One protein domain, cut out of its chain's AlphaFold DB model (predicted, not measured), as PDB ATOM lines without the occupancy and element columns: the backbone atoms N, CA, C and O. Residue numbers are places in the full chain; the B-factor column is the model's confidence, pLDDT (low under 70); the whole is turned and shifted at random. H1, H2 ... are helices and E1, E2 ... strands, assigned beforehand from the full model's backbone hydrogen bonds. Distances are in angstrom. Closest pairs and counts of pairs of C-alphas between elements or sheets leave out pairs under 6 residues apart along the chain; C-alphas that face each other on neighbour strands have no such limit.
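Overview. This is residues 145 to 269 of the 659 residues of the protein "Flagellar basal body protein" of Bradyrhizobium diazoefficiens (UniProt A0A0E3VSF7). Two sheets, of four strands (E2, E3, E5, E4) and of three (E1, E7, E6), enclose H2, which runs along the strands of both, and short H3 stands between the same two sheets, on the same face of each as H2, over the edge strands E2 and E1. H1 sits beside H3 at one end, and two long unnamed stretches, residues 152 to 175 and 251 to 262, lie outside the core. The printed part has 125 residues, in the order E1 H1 E2 E3 E4 E5 H2 E6 E7 H3; 60, under half, are in named elements, of mixed class, helices and strands. The larger sheet is mixed, the smaller antiparallel. The whole is compact, with a radius of gyration of the C-alphas of 13.3 A and spans of 41 by 30 by 22 A.

Along the chain. The larger sheet holds E2, residues 186 to 189; E3, residues 193 to 198, 16.3 A long; E5, residues 209 to 213, 13.5 A; and E4, residues 203 to 206. H2, residues 222 to 233, is 16.6 A long, from C-alpha 222 at (93.321, -65.348, 139.321). The smaller sheet holds E1, residues 145 to 151, 16.1 A, from C-alpha 145 at (93.728, -79.568, 126.836); E7, residues 246 to 250, 12.8 A; and E6, residues 238 to 241. H1 is residues 176 to 182, and H3, residues 263 to 268, ends at C-alpha 268, (96.963, -64.413, 129.596).

Arrangement. E2 and E3 form an antiparallel hairpin, with N 187 and O 195 at 2.8 A. E3 and E5 are parallel, with N 212 and O 196 at 2.8 A. E4 and E5 form a hairpin, with N 211 and O 204 at 2.8 A. H2 and H3 are on the same face of this sheet, two layers, a sheet with helices over one face. H2 runs along the strands over E3 and E5 at a height of 8.6 A, and the closest C-alphas of H2 and E3 are Ala 232 and Asn 193, 5.4 A. H2 and H3 are also on the same face of the smaller sheet, again two layers. H2 is over E6 at 7.6 A, with C-alphas Leu 226 and Ala 239 closest, 5.3 A. E6 and E7 form a hairpin, N 248 and O 240 at 2.8 A; E1 and E7 are antiparallel, N 148 and O 247 at 2.8 A. H3 stands up from the larger sheet over E2, at a height of 8.3 A. H1 and H3 touch at a steep tilt of 50 degrees, with C-alphas Leu 182 and Ala 264 closest, 5.3 A. H2 and H3 are apart. In H1, H2 and H3 every O i to N i+4 pair is within hydrogen-bond range.

Size, cuts and confidence. The C-alphas of Gly 171 and Gly 254 are the two farthest apart, 41.0 A. The printed part has no cut. The links E1 to H1 and E7 to H3 are long. The mean pLDDT of the printed part is 94.1, and residue 254 alone is under 70.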
ATOM      1  N   THR A 145      93.239 -80.656 125.983       91.44
ATOM      2  CA  THR A 145      93.728 -79.568 126.836       91.44
ATOM      3  C   THR A 145      94.780 -78.743 126.106       91.44
ATOM      4  O   THR A 145      95.823 -79.263 125.718       91.44
ATOM      5  N   GLY A 146      94.530 -77.442 125.964       92.81
ATOM      6  CA  GLY A 146      95.521 -76.459 125.539       92.81
ATOM      7  C   GLY A 146      96.167 -75.802 126.755       92.81
ATOM      8  O   GLY A 146      95.476 -75.396 127.687       92.81
ATOM      9  N   THR A 147      97.495 -75.697 126.758       94.75
ATOM     10  CA  THR A 147      98.237 -74.952 127.786       94.75
ATOM     11  C   THR A 147      98.687 -73.625 127.196       94.75
ATOM     12  O   THR A 147      99.309 -73.604 126.135       94.75
ATOM     13  N   GLY A 148      98.365 -72.526 127.874       91.88
ATOM     14  CA  GLY A 148      98.785 -71.193 127.473       91.88
ATOM     15  C   GLY A 148     100.302 -71.022 127.516       91.88
ATOM     16  O   GLY A 148     101.017 -71.786 128.162       91.88
ATOM     17  N   THR A 149     100.822 -70.006 126.841       94.12
ATOM     18  CA  THR A 149     102.265 -69.775 126.663       94.12
ATOM     19  C   THR A 149     102.857 -68.773 127.651       94.12
ATOM     20  O   THR A 149     104.075 -68.719 127.798       94.12
ATOM     21  N   VAL A 150     102.017 -68.015 128.365       93.81
ATOM     22  CA  VAL A 150     102.449 -67.016 129.352       93.81
ATOM     23  C   VAL A 150     102.269 -67.576 130.769       93.81
ATOM     24  O   VAL A 150     101.130 -67.817 131.178       93.81
ATOM     25  N   PRO A 151     103.354 -67.785 131.538       94.25
ATOM     26  CA  PRO A 151     103.252 -68.148 132.944       94.25
ATOM     27  C   PRO A 151     102.818 -66.926 133.756       94.25
ATOM     28  O   PRO A 151     103.523 -65.913 133.814       94.25
ATOM     29  N   LEU A 152     101.657 -67.020 134.399       96.56
ATOM     30  CA  LEU A 152     101.192 -66.001 135.325       96.56
ATOM     31  C   LEU A 152     102.079 -66.020 136.569       96.56
ATOM     32  O   LEU A 152     102.257 -67.051 137.217       96.56
ATOM     33  N   GLN A 153     102.630 -64.860 136.899       96.00
ATOM     34  CA  GLN A 153     103.480 -64.650 138.065       96.00
ATOM     35  C   GLN A 153     102.910 -63.520 138.910       96.00
ATOM     36  O   GLN A 153     102.199 -62.652 138.403       96.00
ATOM     37  N   ASN A 154     103.220 -63.517 140.199       95.12
ATOM     38  CA  ASN A 154     102.942 -62.379 141.055       95.12
ATOM     39  C   ASN A 154     103.963 -61.246 140.828       95.12
ATOM     40  O   ASN A 154     104.934 -61.374 140.082       95.12
ATOM     41  N   ASN A 155     103.758 -60.125 141.509       94.31
ATOM     42  CA  ASN A 155     104.624 -58.949 141.512       94.31
ATOM     43  C   ASN A 155     106.045 -59.183 142.074       94.31
ATOM     44  O   ASN A 155     106.856 -58.263 142.054       94.31
ATOM     45  N   SER A 156     106.365 -60.387 142.558       94.19
ATOM     46  CA  SER A 156     107.711 -60.824 142.968       94.19
ATOM     47  C   SER A 156     108.299 -61.901 142.042       94.19
ATOM     48  O   SER A 156     109.259 -62.571 142.419       94.19
ATOM     49  N   SER A 157     107.723 -62.097 140.851       91.75
ATOM     50  CA  SER A 157     108.135 -63.120 139.874       91.75
ATOM     51  C   SER A 157     108.032 -64.568 140.382       91.75
ATOM     52  O   SER A 157     108.668 -65.472 139.846       91.75
ATOM     53  N   ALA A 158     107.226 -64.821 141.419       94.69
ATOM     54  CA  ALA A 158     106.856 -66.179 141.811       94.69
ATOM     55  C   ALA A 158     105.609 -66.623 141.035       94.69
ATOM     56  O   ALA A 158     104.755 -65.796 140.713       94.69
ATOM     57  N   VAL A 159     105.484 -67.922 140.751       96.19
ATOM     58  CA  VAL A 159     104.323 -68.498 140.047       96.19
ATOM     59  C   VAL A 159     103.022 -68.108 140.757       96.19
ATOM     60  O   VAL A 159     102.889 -68.284 141.969       96.19
ATOM     61  N   ALA A 160     102.064 -67.567 140.005       94.81
ATOM     62  CA  ALA A 160     100.767 -67.189 140.542       94.81
ATOM     63  C   ALA A 160      99.946 -68.431 140.916       94.81
ATOM     64  O   ALA A 160      99.963 -69.452 140.231       94.81
ATOM     65  N   SER A 161      99.187 -68.318 141.999       95.06
ATOM     66  CA  SER A 161      98.173 -69.285 142.425       95.06
ATOM     67  C   SER A 161      96.762 -68.762 142.135       95.06
ATOM     68  O   SER A 161      96.560 -67.579 141.859       95.06
ATOM     69  N   THR A 162      95.749 -69.613 142.298       96.56
ATOM     70  CA  THR A 162      94.332 -69.219 142.204       96.56
ATOM     71  C   THR A 162      93.937 -68.115 143.195       96.56
ATOM     72  O   THR A 162      93.016 -67.350 142.918       96.56
ATOM     73  N   SER A 163      94.649 -67.982 144.319       95.31
ATOM     74  CA  SER A 163      94.425 -66.947 145.337       95.31
ATOM     75  C   SER A 163      95.207 -65.650 145.094       95.31
ATOM     76  O   SER A 163      95.099 -64.724 145.892       95.31
ATOM     77  N   THR A 164      96.009 -65.566 144.029       97.12
ATOM     78  CA  THR A 164      96.781 -64.354 143.716       97.12
ATOM     79  C   THR A 164      95.830 -63.212 143.357       97.12
ATOM     80  O   THR A 164      94.986 -63.374 142.472       97.12
ATOM     81  N   SER A 165      95.946 -62.084 144.066       96.94
ATOM     82  CA  SER A 165      95.057 -60.925 143.911       96.94
ATOM     83  C   SER A 165      95.220 -60.250 142.548       96.94
ATOM     84  O   SER A 165      96.321 -60.231 141.996       96.94
ATOM     85  N   LEU A 166      94.141 -59.673 142.016       97.31
ATOM     86  CA  LEU A 166      94.183 -58.777 140.854       97.31
ATOM     87  C   LEU A 166      94.227 -57.291 141.246       97.31
ATOM     88  O   LEU A 166      94.330 -56.437 140.370       97.31
ATOM     89  N   ASP A 167      94.164 -56.981 142.542       96.19
ATOM     90  CA  ASP A 167      94.335 -55.626 143.065       96.19
ATOM     91  C   ASP A 167      95.826 -55.263 143.107       96.19
ATOM     92  O   ASP A 167      96.595 -55.861 143.856       96.19
ATOM     93  N   ASN A 168      96.253 -54.270 142.328       93.50
ATOM     94  CA  ASN A 168      97.659 -53.852 142.305       93.50
ATOM     95  C   ASN A 168      98.104 -53.061 143.551       93.50
ATOM     96  O   ASN A 168      99.291 -52.764 143.688       93.50
ATOM     97  N   THR A 169      97.181 -52.723 144.456       93.00
ATOM     98  CA  THR A 169      97.468 -51.970 145.686       93.00
ATOM     99  C   THR A 169      97.760 -52.860 146.895       93.00
ATOM    100  O   THR A 169      98.232 -52.362 147.918       93.00
ATOM    101  N   VAL A 170      97.541 -54.178 146.790       92.12
ATOM    102  CA  VAL A 170      97.825 -55.134 147.875       92.12
ATOM    103  C   VAL A 170      99.210 -55.775 147.742       92.12
ATOM    104  O   VAL A 170      99.796 -55.822 146.661       92.12
ATOM    105  N   GLY A 171      99.734 -56.306 148.855       91.38
ATOM    106  CA  GLY A 171     101.116 -56.796 148.956       91.38
ATOM    107  C   GLY A 171     101.515 -57.820 147.885       91.38
ATOM    108  O   GLY A 171     102.476 -57.592 147.154       91.38
ATOM    109  N   THR A 172     100.776 -58.928 147.760       94.81
ATOM    110  CA  THR A 172     101.007 -59.944 146.718       94.81
ATOM    111  C   THR A 172      99.855 -59.947 145.721       94.81
ATOM    112  O   THR A 172      98.722 -60.281 146.070       94.81
ATOM    113  N   HIS A 173     100.155 -59.611 144.470       96.94
ATOM    114  CA  HIS A 173      99.181 -59.505 143.383       96.94
ATOM    115  C   HIS A 173      99.787 -59.973 142.058       96.94
ATOM    116  O   HIS A 173     100.999 -60.153 141.959       96.94
ATOM    117  N   LEU A 174      98.954 -60.204 141.043       97.44
ATOM    118  CA  LEU A 174      99.386 -60.607 139.705       97.44
ATOM    119  C   LEU A 174     100.330 -59.550 139.115       97.44
ATOM    120  O   LEU A 174     100.106 -58.361 139.304       97.44
ATOM    121  N   ALA A 175     101.375 -59.963 138.397       96.81
ATOM    122  CA  ALA A 175     102.394 -59.063 137.865       96.81
ATOM    123  C   ALA A 175     101.782 -57.813 137.208       96.81
ATOM    124  O   ALA A 175     100.898 -57.907 136.350       96.81
ATOM    125  N   SER A 176     102.267 -56.631 137.599       94.38
ATOM    126  CA  SER A 176     101.657 -55.352 137.216       94.38
ATOM    127  C   SER A 176     101.644 -55.127 135.697       94.38
ATOM    128  O   SER A 176     100.755 -54.449 135.185       94.38
ATOM    129  N   SER A 177     102.577 -55.740 134.959       94.06
ATOM    130  CA  SER A 177     102.589 -55.754 133.490       94.06
ATOM    131  C   SER A 177     101.372 -56.472 132.892       94.06
ATOM    132  O   SER A 177     100.789 -55.980 131.929       94.06
ATOM    133  N   ILE A 178     100.941 -57.586 133.490       95.12
ATOM    134  CA  ILE A 178      99.758 -58.344 133.064       95.12
ATOM    135  C   ILE A 178      98.487 -57.570 133.432       95.12
ATOM    136  O   ILE A 178      97.620 -57.401 132.582       95.12
ATOM    137  N   LEU A 179      98.395 -57.025 134.652       95.56
ATOM    138  CA  LEU A 179      97.242 -56.208 135.065       95.56
ATOM    139  C   LEU A 179      97.063 -54.967 134.180       95.56
ATOM    140  O   LEU A 179      95.944 -54.650 133.777       95.56
ATOM    141  N   THR A 180      98.164 -54.311 133.811       95.06
ATOM    142  CA  THR A 180      98.141 -53.171 132.883       95.06
ATOM    143  C   THR A 180      97.669 -53.596 131.494       95.06
ATOM    144  O   THR A 180      96.852 -52.904 130.896       95.06
ATOM    145  N   ALA A 181      98.125 -54.749 130.992       95.62
ATOM    146  CA  ALA A 181      97.721 -55.270 129.686       95.62
ATOM    147  C   ALA A 181      96.260 -55.759 129.638       95.62
ATOM    148  O   ALA A 181      95.674 -55.823 128.558       95.62
ATOM    149  N   LEU A 182      95.672 -56.107 130.786       96.75
ATOM    150  CA  LEU A 182      94.264 -56.490 130.903       96.75
ATOM    151  C   LEU A 182      93.332 -55.286 131.062       96.75
ATOM    152  O   LEU A 182      92.192 -55.351 130.611       96.75
ATOM    153  N   SER A 183      93.783 -54.198 131.685       95.19
ATOM    154  CA  SER A 183      92.938 -53.037 131.980       95.19
ATOM    155  C   SER A 183      92.271 -52.458 130.727       95.19
ATOM    156  O   SER A 183      92.940 -52.076 129.770       95.19
ATOM    157  N   GLY A 184      90.937 -52.395 130.734       94.44
ATOM    158  CA  GLY A 184      90.130 -51.872 129.628       94.44
ATOM    159  C   GLY A 184      89.898 -52.856 128.477       94.44
ATOM    160  O   GLY A 184      89.228 -52.500 127.509       94.44
ATOM    161  N   GLN A 185      90.411 -54.087 128.561       97.75
ATOM    162  CA  GLN A 185      90.309 -55.070 127.486       97.75
ATOM    163  C   GLN A 185      89.089 -55.989 127.623       97.75
ATOM    164  O   GLN A 185      88.571 -56.244 128.711       97.75
ATOM    165  N   VAL A 186      88.661 -56.549 126.489       97.00
ATOM    166  CA  VAL A 186      87.631 -57.592 126.419       97.00
ATOM    167  C   VAL A 186      88.224 -58.837 125.773       97.00
ATOM    168  O   VAL A 186      88.769 -58.780 124.671       97.00
ATOM    169  N   LEU A 187      88.106 -59.971 126.454       97.50
ATOM    170  CA  LEU A 187      88.402 -61.289 125.911       97.50
ATOM    171  C   LEU A 187      87.098 -61.915 125.413       97.50
ATOM    172  O   LEU A 187      86.162 -62.081 126.187       97.50
ATOM    173  N   THR A 188      87.032 -62.258 124.128       97.06
ATOM    174  CA  THR A 188      85.861 -62.944 123.553       97.06
ATOM    175  C   THR A 188      86.107 -64.448 123.533       97.06
ATOM    176  O   THR A 188      87.178 -64.885 123.119       97.06
ATOM    177  N   ILE A 189      85.123 -65.235 123.954       95.50
ATOM    178  CA  ILE A 189      85.146 -66.699 123.960       95.50
ATOM    179  C   ILE A 189      83.916 -67.209 123.202       95.50
ATOM    180  O   ILE A 189      82.821 -66.663 123.337       95.50
ATOM    181  N   ASN A 190      84.082 -68.239 122.370       92.38
ATOM    182  CA  ASN A 190      83.001 -68.848 121.585       92.38
ATOM    183  C   ASN A 190      82.220 -67.834 120.728       92.38
ATOM    184  O   ASN A 190      81.003 -67.925 120.567       92.38
ATOM    185  N   GLY A 191      82.931 -66.829 120.204       86.88
ATOM    186  CA  GLY A 191      82.427 -65.798 119.287       86.88
ATOM    187  C   GLY A 191      81.402 -64.809 119.857       86.88
ATOM    188  O   GLY A 191      81.157 -63.784 119.228       86.88
ATOM    189  N   SER A 192      80.814 -65.083 121.024       90.88
ATOM    190  CA  SER A 192      79.700 -64.303 121.588       90.88
ATOM    191  C   SER A 192      79.789 -64.073 123.098       90.88
ATOM    192  O   SER A 192      79.198 -63.109 123.586       90.88
ATOM    193  N   ASN A 193      80.550 -64.895 123.829       96.56
ATOM    194  CA  ASN A 193      80.715 -64.744 125.270       96.56
ATOM    195  C   ASN A 193      81.897 -63.812 125.569       96.56
ATOM    196  O   ASN A 193      82.907 -63.855 124.867       96.56
ATOM    197  N   THR A 194      81.805 -62.973 126.598       96.88
ATOM    198  CA  THR A 194      82.833 -61.961 126.888       96.88
ATOM    199  C   THR A 194      83.327 -61.993 128.327       96.88
ATOM    200  O   THR A 194      82.575 -62.217 129.273       96.88
ATOM    201  N   ILE A 195      84.622 -61.726 128.494       98.12
ATOM    202  CA  ILE A 195      85.249 -61.422 129.776       98.12
ATOM    203  C   ILE A 195      85.815 -60.006 129.681       98.12
ATOM    204  O   ILE A 195      86.785 -59.765 128.963       98.12
ATOM    205  N   THR A 196      85.178 -59.062 130.366       97.50
ATOM    206  CA  THR A 196      85.538 -57.640 130.339       97.50
ATOM    207  C   THR A 196      86.354 -57.281 131.570       97.50
ATOM    208  O   THR A 196      85.888 -57.449 132.693       97.50
ATOM    209  N   PHE A 197      87.549 -56.740 131.363       98.00
ATOM    210  CA  PHE A 197      88.436 -56.263 132.418       98.00
ATOM    211  C   PHE A 197      88.343 -54.736 132.510       98.00
ATOM    212  O   PHE A 197      88.643 -54.039 131.541       98.00
ATOM    213  N   ASN A 198      87.911 -54.190 133.648       95.06
ATOM    214  CA  ASN A 198      87.696 -52.744 133.803       95.06
ATOM    215  C   ASN A 198      88.257 -52.190 135.125       95.06
ATOM    216  O   ASN A 198      88.752 -52.935 135.963       95.06
ATOM    217  N   GLY A 199      88.173 -50.871 135.319       92.81
ATOM    218  CA  GLY A 199      88.644 -50.195 136.538       92.81
ATOM    219  C   GLY A 199      87.711 -50.284 137.756       92.81
ATOM    220  O   GLY A 199      87.926 -49.557 138.720       92.81
ATOM    221  N   GLY A 200      86.656 -51.107 137.717       94.00
ATOM    222  CA  GLY A 200      85.756 -51.327 138.856       94.00
ATOM    223  C   GLY A 200      86.364 -52.246 139.921       94.00
ATOM    224  O   GLY A 200      87.497 -52.690 139.789       94.00
ATOM    225  N   THR A 201      85.604 -52.579 140.967       95.31
ATOM    226  CA  THR A 201      86.091 -53.384 142.111       95.31
ATOM    227  C   THR A 201      85.360 -54.718 142.307       95.31
ATOM    228  O   THR A 201      85.644 -55.452 143.253       95.31
ATOM    229  N   THR A 202      84.404 -55.051 141.438       93.69
ATOM    230  CA  THR A 202      83.537 -56.229 141.584       93.69
ATOM    231  C   THR A 202      83.733 -57.239 140.455       93.69
ATOM    232  O   THR A 202      84.179 -56.899 139.359       93.69
ATOM    233  N   VAL A 203      83.372 -58.497 140.723       96.75
ATOM    234  CA  VAL A 203      83.206 -59.542 139.703       96.75
ATOM    235  C   VAL A 203      81.712 -59.795 139.536       96.75
ATOM    236  O   VAL A 203      81.030 -60.090 140.515       96.75
ATOM    237  N   SER A 204      81.192 -59.663 138.316       96.25
ATOM    238  CA  SER A 204      79.771 -59.869 138.013       96.25
ATOM    239  C   SER A 204      79.607 -60.693 136.747       96.25
ATOM    240  O   SER A 204      80.193 -60.362 135.717       96.25
ATOM    241  N   THR A 205      78.763 -61.718 136.803       96.69
ATOM    242  CA  THR A 205      78.473 -62.602 135.672       96.69
ATOM    243  C   THR A 205      76.991 -62.528 135.322       96.69
ATOM    244  O   THR A 205      76.135 -62.689 136.188       96.69
ATOM    245  N   VAL A 206      76.684 -62.275 134.047       95.56
ATOM    246  CA  VAL A 206      75.321 -62.259 133.497       95.56
ATOM    247  C   VAL A 206      75.292 -63.187 132.287       95.56
ATOM    248  O   VAL A 206      75.940 -62.928 131.273       95.56
ATOM    249  N   GLY A 207      74.555 -64.294 132.395       94.56
ATOM    250  CA  GLY A 207      74.638 -65.376 131.414       94.56
ATOM    251  C   GLY A 207      76.061 -65.936 131.348       94.56
ATOM    252  O   GLY A 207      76.645 -66.258 132.378       94.56
ATOM    253  N   ASN A 208      76.633 -65.994 130.144       94.94
ATOM    254  CA  ASN A 208      78.005 -66.466 129.921       94.94
ATOM    255  C   ASN A 208      79.049 -65.331 129.892       94.94
ATOM    256  O   ASN A 208      80.216 -65.583 129.590       94.94
ATOM    257  N   ASN A 209      78.641 -64.091 130.189       96.94
ATOM    258  CA  ASN A 209      79.504 -62.911 130.135       96.94
ATOM    259  C   ASN A 209      79.912 -62.484 131.545       96.94
ATOM    260  O   ASN A 209      79.052 -62.309 132.409       96.94
ATOM    261  N   THR A 210      81.207 -62.268 131.776       98.19
ATOM    262  CA  THR A 210      81.744 -61.868 133.085       98.19
ATOM    263  C   THR A 210      82.487 -60.539 132.996       98.19
ATOM    264  O   THR A 210      83.341 -60.346 132.142       98.19
ATOM    265  N   THR A 211      82.206 -59.615 133.909       97.75
ATOM    266  CA  THR A 211      83.010 -58.404 134.118       97.75
ATOM    267  C   THR A 211      83.870 -58.578 135.366       97.75
ATOM    268  O   THR A 211      83.348 -58.951 136.415       97.75
ATOM    269  N   ILE A 212      85.174 -58.317 135.253       98.19
ATOM    270  CA  ILE A 212      86.168 -58.413 136.326       98.19
ATOM    271  C   ILE A 212      86.774 -57.027 136.564       98.19
ATOM    272  O   ILE A 212      87.454 -56.472 135.698       98.19
ATOM    273  N   GLY A 213      86.534 -56.478 137.753       96.69
ATOM    274  CA  GLY A 213      87.125 -55.227 138.206       96.69
ATOM    275  C   GLY A 213      88.576 -55.379 138.675       96.69
ATOM    276  O   GLY A 213      88.878 -56.254 139.488       96.69
ATOM    277  N   LEU A 214      89.453 -54.504 138.179       96.44
ATOM    278  CA  LEU A 214      90.889 -54.419 138.487       96.44
ATOM    279  C   LEU A 214      91.261 -53.161 139.300       96.44
ATOM    280  O   LEU A 214      92.439 -52.861 139.477       96.44
ATOM    281  N   GLY A 215      90.271 -52.381 139.738       93.81
ATOM    282  CA  GLY A 215      90.464 -51.174 140.537       93.81
ATOM    283  C   GLY A 215      90.889 -51.474 141.976       93.81
ATOM    284  O   GLY A 215      90.648 -52.564 142.497       93.81
ATOM    285  N   ALA A 216      91.491 -50.476 142.628       94.00
ATOM    286  CA  ALA A 216      91.924 -50.569 144.021       94.00
ATOM    287  C   ALA A 216      90.760 -50.965 144.950       94.00
ATOM    288  O   ALA A 216      89.683 -50.365 144.900       94.00
ATOM    289  N   GLY A 217      90.977 -51.967 145.801       92.88
ATOM    290  CA  GLY A 217      89.967 -52.561 146.675       92.88
ATOM    291  C   GLY A 217      89.170 -53.711 146.048       92.88
ATOM    292  O   GLY A 217      88.194 -54.158 146.652       92.88
ATOM    293  N   THR A 218      89.535 -54.194 144.853       96.44
ATOM    294  CA  THR A 218      88.901 -55.383 144.262       96.44
ATOM    295  C   THR A 218      89.204 -56.646 145.069       96.44
ATOM    296  O   THR A 218      90.307 -56.847 145.571       96.44
ATOM    297  N   THR A 219      88.219 -57.540 145.166       94.19
ATOM    298  CA  THR A 219      88.400 -58.884 145.751       94.19
ATOM    299  C   THR A 219      88.699 -59.948 144.692       94.19
ATOM    300  O   THR A 219      88.820 -61.130 145.016       94.19
ATOM    301  N   ALA A 220      88.812 -59.546 143.421       97.44
ATOM    302  CA  ALA A 220      89.079 -60.452 142.317       97.44
ATOM    303  C   ALA A 220      90.478 -61.074 142.423       97.44
ATOM    304  O   ALA A 220      91.467 -60.416 142.748       97.44
ATOM    305  N   THR A 221      90.564 -62.353 142.081       97.88
ATOM    306  CA  THR A 221      91.811 -63.129 142.068       97.88
ATOM    307  C   THR A 221      91.992 -63.821 140.721       97.88
ATOM    308  O   THR A 221      91.092 -63.814 139.877       97.88
ATOM    309  N   VAL A 222      93.125 -64.495 140.507       97.75
ATOM    310  CA  VAL A 222      93.321 -65.348 139.321       97.75
ATOM    311  C   VAL A 222      92.207 -66.402 139.188       97.75
ATOM    312  O   VAL A 222      91.772 -66.678 138.072       97.75
ATOM    313  N   ALA A 223      91.645 -66.914 140.293       97.75
ATOM    314  CA  ALA A 223      90.466 -67.791 140.247       97.75
ATOM    315  C   ALA A 223      89.253 -67.136 139.565       97.75
ATOM    316  O   ALA A 223      88.496 -67.821 138.881       97.75
ATOM    317  N   SER A 224      89.079 -65.817 139.700       98.06
ATOM    318  CA  SER A 224      87.998 -65.082 139.024       98.06
ATOM    319  C   SER A 224      88.147 -65.142 137.499       98.06
ATOM    320  O   SER A 224      87.155 -65.326 136.800       98.06
ATOM    321  N   ILE A 225      89.382 -65.078 136.984       97.81
ATOM    322  CA  ILE A 225      89.685 -65.222 135.548       97.81
ATOM    323  C   ILE A 225      89.394 -66.652 135.080       97.81
ATOM    324  O   ILE A 225      88.708 -66.844 134.079       97.81
ATOM    325  N   LEU A 226      89.859 -67.663 135.819       98.06
ATOM    326  CA  LEU A 226      89.641 -69.074 135.469       98.06
ATOM    327  C   LEU A 226      88.151 -69.450 135.483       98.06
ATOM    328  O   LEU A 226      87.672 -70.141 134.586       98.06
ATOM    329  N   ASN A 227      87.393 -68.972 136.471       97.81
ATOM    330  CA  ASN A 227      85.947 -69.202 136.556       97.81
ATOM    331  C   ASN A 227      85.190 -68.485 135.430       97.81
ATOM    332  O   ASN A 227      84.246 -69.046 134.869       97.81
ATOM    333  N   ALA A 228      85.625 -67.279 135.054       97.81
ATOM    334  CA  ALA A 228      85.067 -66.556 133.919       97.81
ATOM    335  C   ALA A 228      85.315 -67.300 132.595       97.81
ATOM    336  O   ALA A 228      84.388 -67.423 131.797       97.81
ATOM    337  N   ILE A 229      86.519 -67.857 132.393       97.06
ATOM    338  CA  ILE A 229      86.856 -68.676 131.213       97.06
ATOM    339  C   ILE A 229      85.988 -69.938 131.159       97.06
ATOM    340  O   ILE A 229      85.449 -70.249 130.102       97.06
ATOM    341  N   GLN A 230      85.799 -70.638 132.282       96.06
ATOM    342  CA  GLN A 230      84.929 -71.822 132.348       96.06
ATOM    343  C   GLN A 230      83.474 -71.485 132.016       96.06
ATOM    344  O   GLN A 230      82.856 -72.141 131.181       96.06
ATOM    345  N   THR A 231      82.950 -70.415 132.613       95.56
ATOM    346  CA  THR A 231      81.568 -69.973 132.389       95.56
ATOM    347  C   THR A 231      81.340 -69.574 130.930       95.56
ATOM    348  O   THR A 231      80.362 -69.993 130.314       95.56
ATOM    349  N   ALA A 232      82.275 -68.827 130.342       95.12
ATOM    350  CA  ALA A 232      82.213 -68.421 128.943       95.12
ATOM    351  C   ALA A 232      82.509 -69.577 127.961       95.12
ATOM    352  O   ALA A 232      82.052 -69.547 126.818       95.12
ATOM    353  N   GLY A 233      83.244 -70.610 128.381       91.69
ATOM    354  CA  GLY A 233      83.500 -71.823 127.596       91.69
ATOM    355  C   GLY A 233      82.294 -72.769 127.516       91.69
ATOM    356  O   GLY A 233      82.111 -73.445 126.502       91.69
ATOM    357  N   GLY A 234      81.436 -72.772 128.540       89.00
ATOM    358  CA  GLY A 234      80.219 -73.581 128.603       89.00
ATOM    359  C   GLY A 234      80.417 -74.965 129.234       89.00
ATOM    360  O   GLY A 234      81.466 -75.287 129.791       89.00
ATOM    361  N   ALA A 235      79.372 -75.795 129.182       85.25
ATOM    362  CA  ALA A 235      79.339 -77.079 129.882       85.25
ATOM    363  C   ALA A 235      80.478 -78.024 129.447       85.25
ATOM    364  O   ALA A 235      80.660 -78.298 128.263       85.25
ATOM    365  N   GLY A 236      81.217 -78.556 130.424       84.62
ATOM    366  CA  GLY A 236      82.329 -79.484 130.197       84.62
ATOM    367  C   GLY A 236      83.682 -78.821 129.921       84.62
ATOM    368  O   GLY A 236      84.670 -79.542 129.801       84.62
ATOM    369  N   VAL A 237      83.752 -77.487 129.858       92.12
ATOM    370  CA  VAL A 237      85.021 -76.750 129.769       92.12
ATOM    371  C   VAL A 237      85.589 -76.521 131.165       92.12
ATOM    372  O   VAL A 237      84.893 -76.024 132.049       92.12
ATOM    373  N   THR A 238      86.867 -76.844 131.357       94.00
ATOM    374  CA  THR A 238      87.599 -76.530 132.595       94.00
ATOM    375  C   THR A 238      88.748 -75.568 132.309       94.00
ATOM    376  O   THR A 238      89.338 -75.595 131.229       94.00
ATOM    377  N   ALA A 239      89.063 -74.697 133.272       96.44
ATOM    378  CA  ALA A 239      90.223 -73.816 133.214       96.44
ATOM    379  C   ALA A 239      90.982 -73.870 134.543       96.44
ATOM    380  O   ALA A 239      90.404 -73.649 135.606       96.44
ATOM    381  N   SER A 240      92.274 -74.164 134.484       96.44
ATOM    382  CA  SER A 240      93.152 -74.315 135.647       96.44
ATOM    383  C   SER A 240      94.491 -73.613 135.418       96.44
ATOM    384  O   SER A 240      94.734 -73.050 134.351       96.44
ATOM    385  N   LEU A 241      95.368 -73.625 136.423       96.50
ATOM    386  CA  LEU A 241      96.777 -73.270 136.247       96.50
ATOM    387  C   LEU A 241      97.614 -74.545 136.169       96.50
ATOM    388  O   LEU A 241      97.418 -75.467 136.962       96.50
ATOM    389  N   SER A 242      98.571 -74.574 135.245       95.12
ATOM    390  CA  SER A 242      99.638 -75.570 135.241       95.12
ATOM    391  C   SER A 242     100.576 -75.357 136.436       95.12
ATOM    392  O   SER A 242     100.595 -74.290 137.052       95.12
ATOM    393  N   ALA A 243     101.436 -76.341 136.713       92.81
ATOM    394  CA  ALA A 243     102.488 -76.211 137.728       92.81
ATOM    395  C   ALA A 243     103.463 -75.041 137.460       92.81
ATOM    396  O   ALA A 243     104.128 -74.571 138.378       92.81
ATOM    397  N   SER A 244     103.536 -74.560 136.215       92.50
ATOM    398  CA  SER A 244     104.372 -73.427 135.797       92.50
ATOM    399  C   SER A 244     103.629 -72.082 135.795       92.50
ATOM    400  O   SER A 244     104.223 -71.066 135.451       92.50
ATOM    401  N   GLY A 245     102.347 -72.053 136.179       93.19
ATOM    402  CA  GLY A 245     101.532 -70.833 136.230       93.19
ATOM    403  C   GLY A 245     100.818 -70.472 134.930       93.19
ATOM    404  O   GLY A 245     100.211 -69.409 134.845       93.19
ATOM    405  N   ASN A 246     100.877 -71.314 133.902       97.00
ATOM    406  CA  ASN A 246     100.182 -71.072 132.637       97.00
ATOM    407  C   ASN A 246      98.710 -71.468 132.774       97.00
ATOM    408  O   ASN A 246      98.411 -72.511 133.355       97.00
ATOM    409  N   ILE A 247      97.788 -70.699 132.192       97.69
ATOM    410  CA  ILE A 247      96.381 -71.118 132.142       97.69
ATOM    411  C   ILE A 247      96.255 -72.347 131.235       97.69
ATOM    412  O   ILE A 247      96.697 -72.326 130.088       97.69
ATOM    413  N   GLN A 248      95.639 -73.413 131.734       96.94
ATOM    414  CA  GLN A 248      95.258 -74.593 130.964       96.94
ATOM    415  C   GLN A 248      93.755 -74.571 130.740       96.94
ATOM    416  O   GLN A 248      93.002 -74.437 131.698       96.94
ATOM    417  N   ILE A 249      93.323 -74.713 129.488       96.00
ATOM    418  CA  ILE A 249      91.912 -74.820 129.119       96.00
ATOM    419  C   ILE A 249      91.691 -76.221 128.564       96.00
ATOM    420  O   ILE A 249      92.336 -76.606 127.588       96.00
ATOM    421  N   SER A 250      90.789 -76.982 129.177       91.81
ATOM    422  CA  SER A 250      90.363 -78.283 128.674       91.81
ATOM    423  C   SER A 250      88.971 -78.187 128.078       91.81
ATOM    424  O   SER A 250      88.057 -77.645 128.699       91.81
ATOM    425  N   THR A 251      88.822 -78.704 126.863       87.75
ATOM    426  CA  THR A 251      87.528 -78.853 126.190       87.75
ATOM    427  C   THR A 251      86.756 -80.041 126.757       87.75
ATOM    428  O   THR A 251      87.342 -81.040 127.181       87.75
ATOM    429  N   GLY A 252      85.427 -79.955 126.723       77.62
ATOM    430  CA  GLY A 252      84.557 -81.105 126.953       77.62
ATOM    431  C   GLY A 252      84.420 -81.975 125.699       77.62
ATOM    432  O   GLY A 252      85.029 -81.722 124.664       77.62
ATOM    433  N   THR A 253      83.552 -82.984 125.745       72.88
ATOM    434  CA  THR A 253      83.212 -83.800 124.562       72.88
ATOM    435  C   THR A 253      82.192 -83.117 123.632       72.88
ATOM    436  O   THR A 253      81.984 -83.573 122.507       72.88
ATOM    437  N   GLY A 254      81.561 -82.021 124.083       69.25
ATOM    438  CA  GLY A 254      80.396 -81.388 123.447       69.25
ATOM    439  C   GLY A 254      80.618 -80.023 122.776       69.25
ATOM    440  O   GLY A 254      79.891 -79.711 121.828       69.25
ATOM    441  N   THR A 255      81.639 -79.245 123.163       72.88
ATOM    442  CA  THR A 255      81.934 -77.891 122.628       72.88
ATOM    443  C   THR A 255      83.442 -77.656 122.431       72.88
ATOM    444  O   THR A 255      84.250 -78.100 123.242       72.88
ATOM    445  N   ASP A 256      83.823 -76.965 121.345       84.50
ATOM    446  CA  ASP A 256      85.178 -76.398 121.201       84.50
ATOM    447  C   ASP A 256      85.247 -75.076 121.973       84.50
ATOM    448  O   ASP A 256      84.212 -74.446 122.196       84.50
ATOM    449  N   VAL A 257      86.451 -74.639 122.349       90.75
ATOM    450  CA  VAL A 257      86.665 -73.329 122.976       90.75
ATOM    451  C   VAL A 257      87.419 -72.437 122.004       90.75
ATOM    452  O   VAL A 257      88.633 -72.560 121.845       90.75
ATOM    453  N   SER A 258      86.714 -71.516 121.346       93.12
ATOM    454  CA  SER A 258      87.369 -70.494 120.528       93.12
ATOM    455  C   SER A 258      87.702 -69.269 121.374       93.12
ATOM    456  O   SER A 258      86.856 -68.760 122.105       93.12
ATOM    457  N   ILE A 259      88.942 -68.792 121.285       95.00
ATOM    458  CA  ILE A 259      89.421 -67.589 121.967       95.00
ATOM    459  C   ILE A 259      89.667 -66.509 120.912       95.00
ATOM    460  O   ILE A 259      90.431 -66.709 119.968       95.00
ATOM    461  N   GLY A 260      89.014 -65.358 121.063       92.00
ATOM    462  CA  GLY A 260      89.220 -64.198 120.204       92.00
ATOM    463  C   GLY A 260      90.636 -63.640 120.353       92.00
ATOM    464  O   GLY A 260      91.143 -63.493 121.466       92.00
ATOM    465  N   SER A 261      91.277 -63.304 119.235       82.69
ATOM    466  CA  SER A 261      92.594 -62.665 119.237       82.69
ATOM    467  C   SER A 261      92.523 -61.258 119.836       82.69
ATOM    468  O   SER A 261      91.638 -60.483 119.477       82.69
ATOM    469  N   GLY A 262      93.472 -60.895 120.699       90.69
ATOM    470  CA  GLY A 262      93.564 -59.548 121.262       90.69
ATOM    471  C   GLY A 262      94.483 -59.474 122.477       90.69
ATOM    472  O   GLY A 262      94.940 -60.497 122.986       90.69
ATOM    473  N   THR A 263      94.721 -58.257 122.973       94.25
ATOM    474  CA  THR A 263      95.673 -57.982 124.065       94.25
ATOM    475  C   THR A 263      95.404 -58.810 125.322       94.25
ATOM    476  O   THR A 263      96.351 -59.287 125.935       94.25
ATOM    477  N   ALA A 264      94.136 -59.058 125.674       95.38
ATOM    478  CA  ALA A 264      93.794 -59.886 126.832       95.38
ATOM    479  C   ALA A 264      94.167 -61.367 126.640       95.38
ATOM    480  O   ALA A 264      94.710 -61.983 127.555       95.38
ATOM    481  N   ALA A 265      93.935 -61.932 125.448       95.88
ATOM    482  CA  ALA A 265      94.331 -63.306 125.135       95.88
ATOM    483  C   ALA A 265      95.861 -63.456 125.159       95.88
ATOM    484  O   ALA A 265      96.378 -64.401 125.748       95.88
ATOM    485  N   THR A 266      96.586 -62.478 124.601       96.31
ATOM    486  CA  THR A 266      98.056 -62.433 124.630       96.31
ATOM    487  C   THR A 266      98.603 -62.261 126.047       96.31
ATOM    488  O   THR A 266      99.529 -62.973 126.415       96.31
ATOM    489  N   ALA A 267      98.023 -61.374 126.862       95.75
ATOM    490  CA  ALA A 267      98.455 -61.132 128.242       95.75
ATOM    491  C   ALA A 267      98.274 -62.363 129.143       95.75
ATOM    492  O   ALA A 267      99.097 -62.617 130.018       95.75
ATOM    493  N   LEU A 268      97.218 -63.145 128.907       96.38
ATOM    494  CA  LEU A 268      96.963 -64.413 129.596       96.38
ATOM    495  C   LEU A 268      97.656 -65.612 128.925       96.38
ATOM    496  O   LEU A 268      97.630 -66.718 129.462       96.38
ATOM    497  N   GLY A 269      98.255 -65.407 127.749       95.00
ATOM    498  CA  GLY A 269      98.923 -66.436 126.956       95.00
ATOM    499  C   GLY A 269      98.016 -67.545 126.438       95.00
ATOM    500  O   GLY A 269      98.518 -68.621 126.136       95.00
TER     501      GLY A 269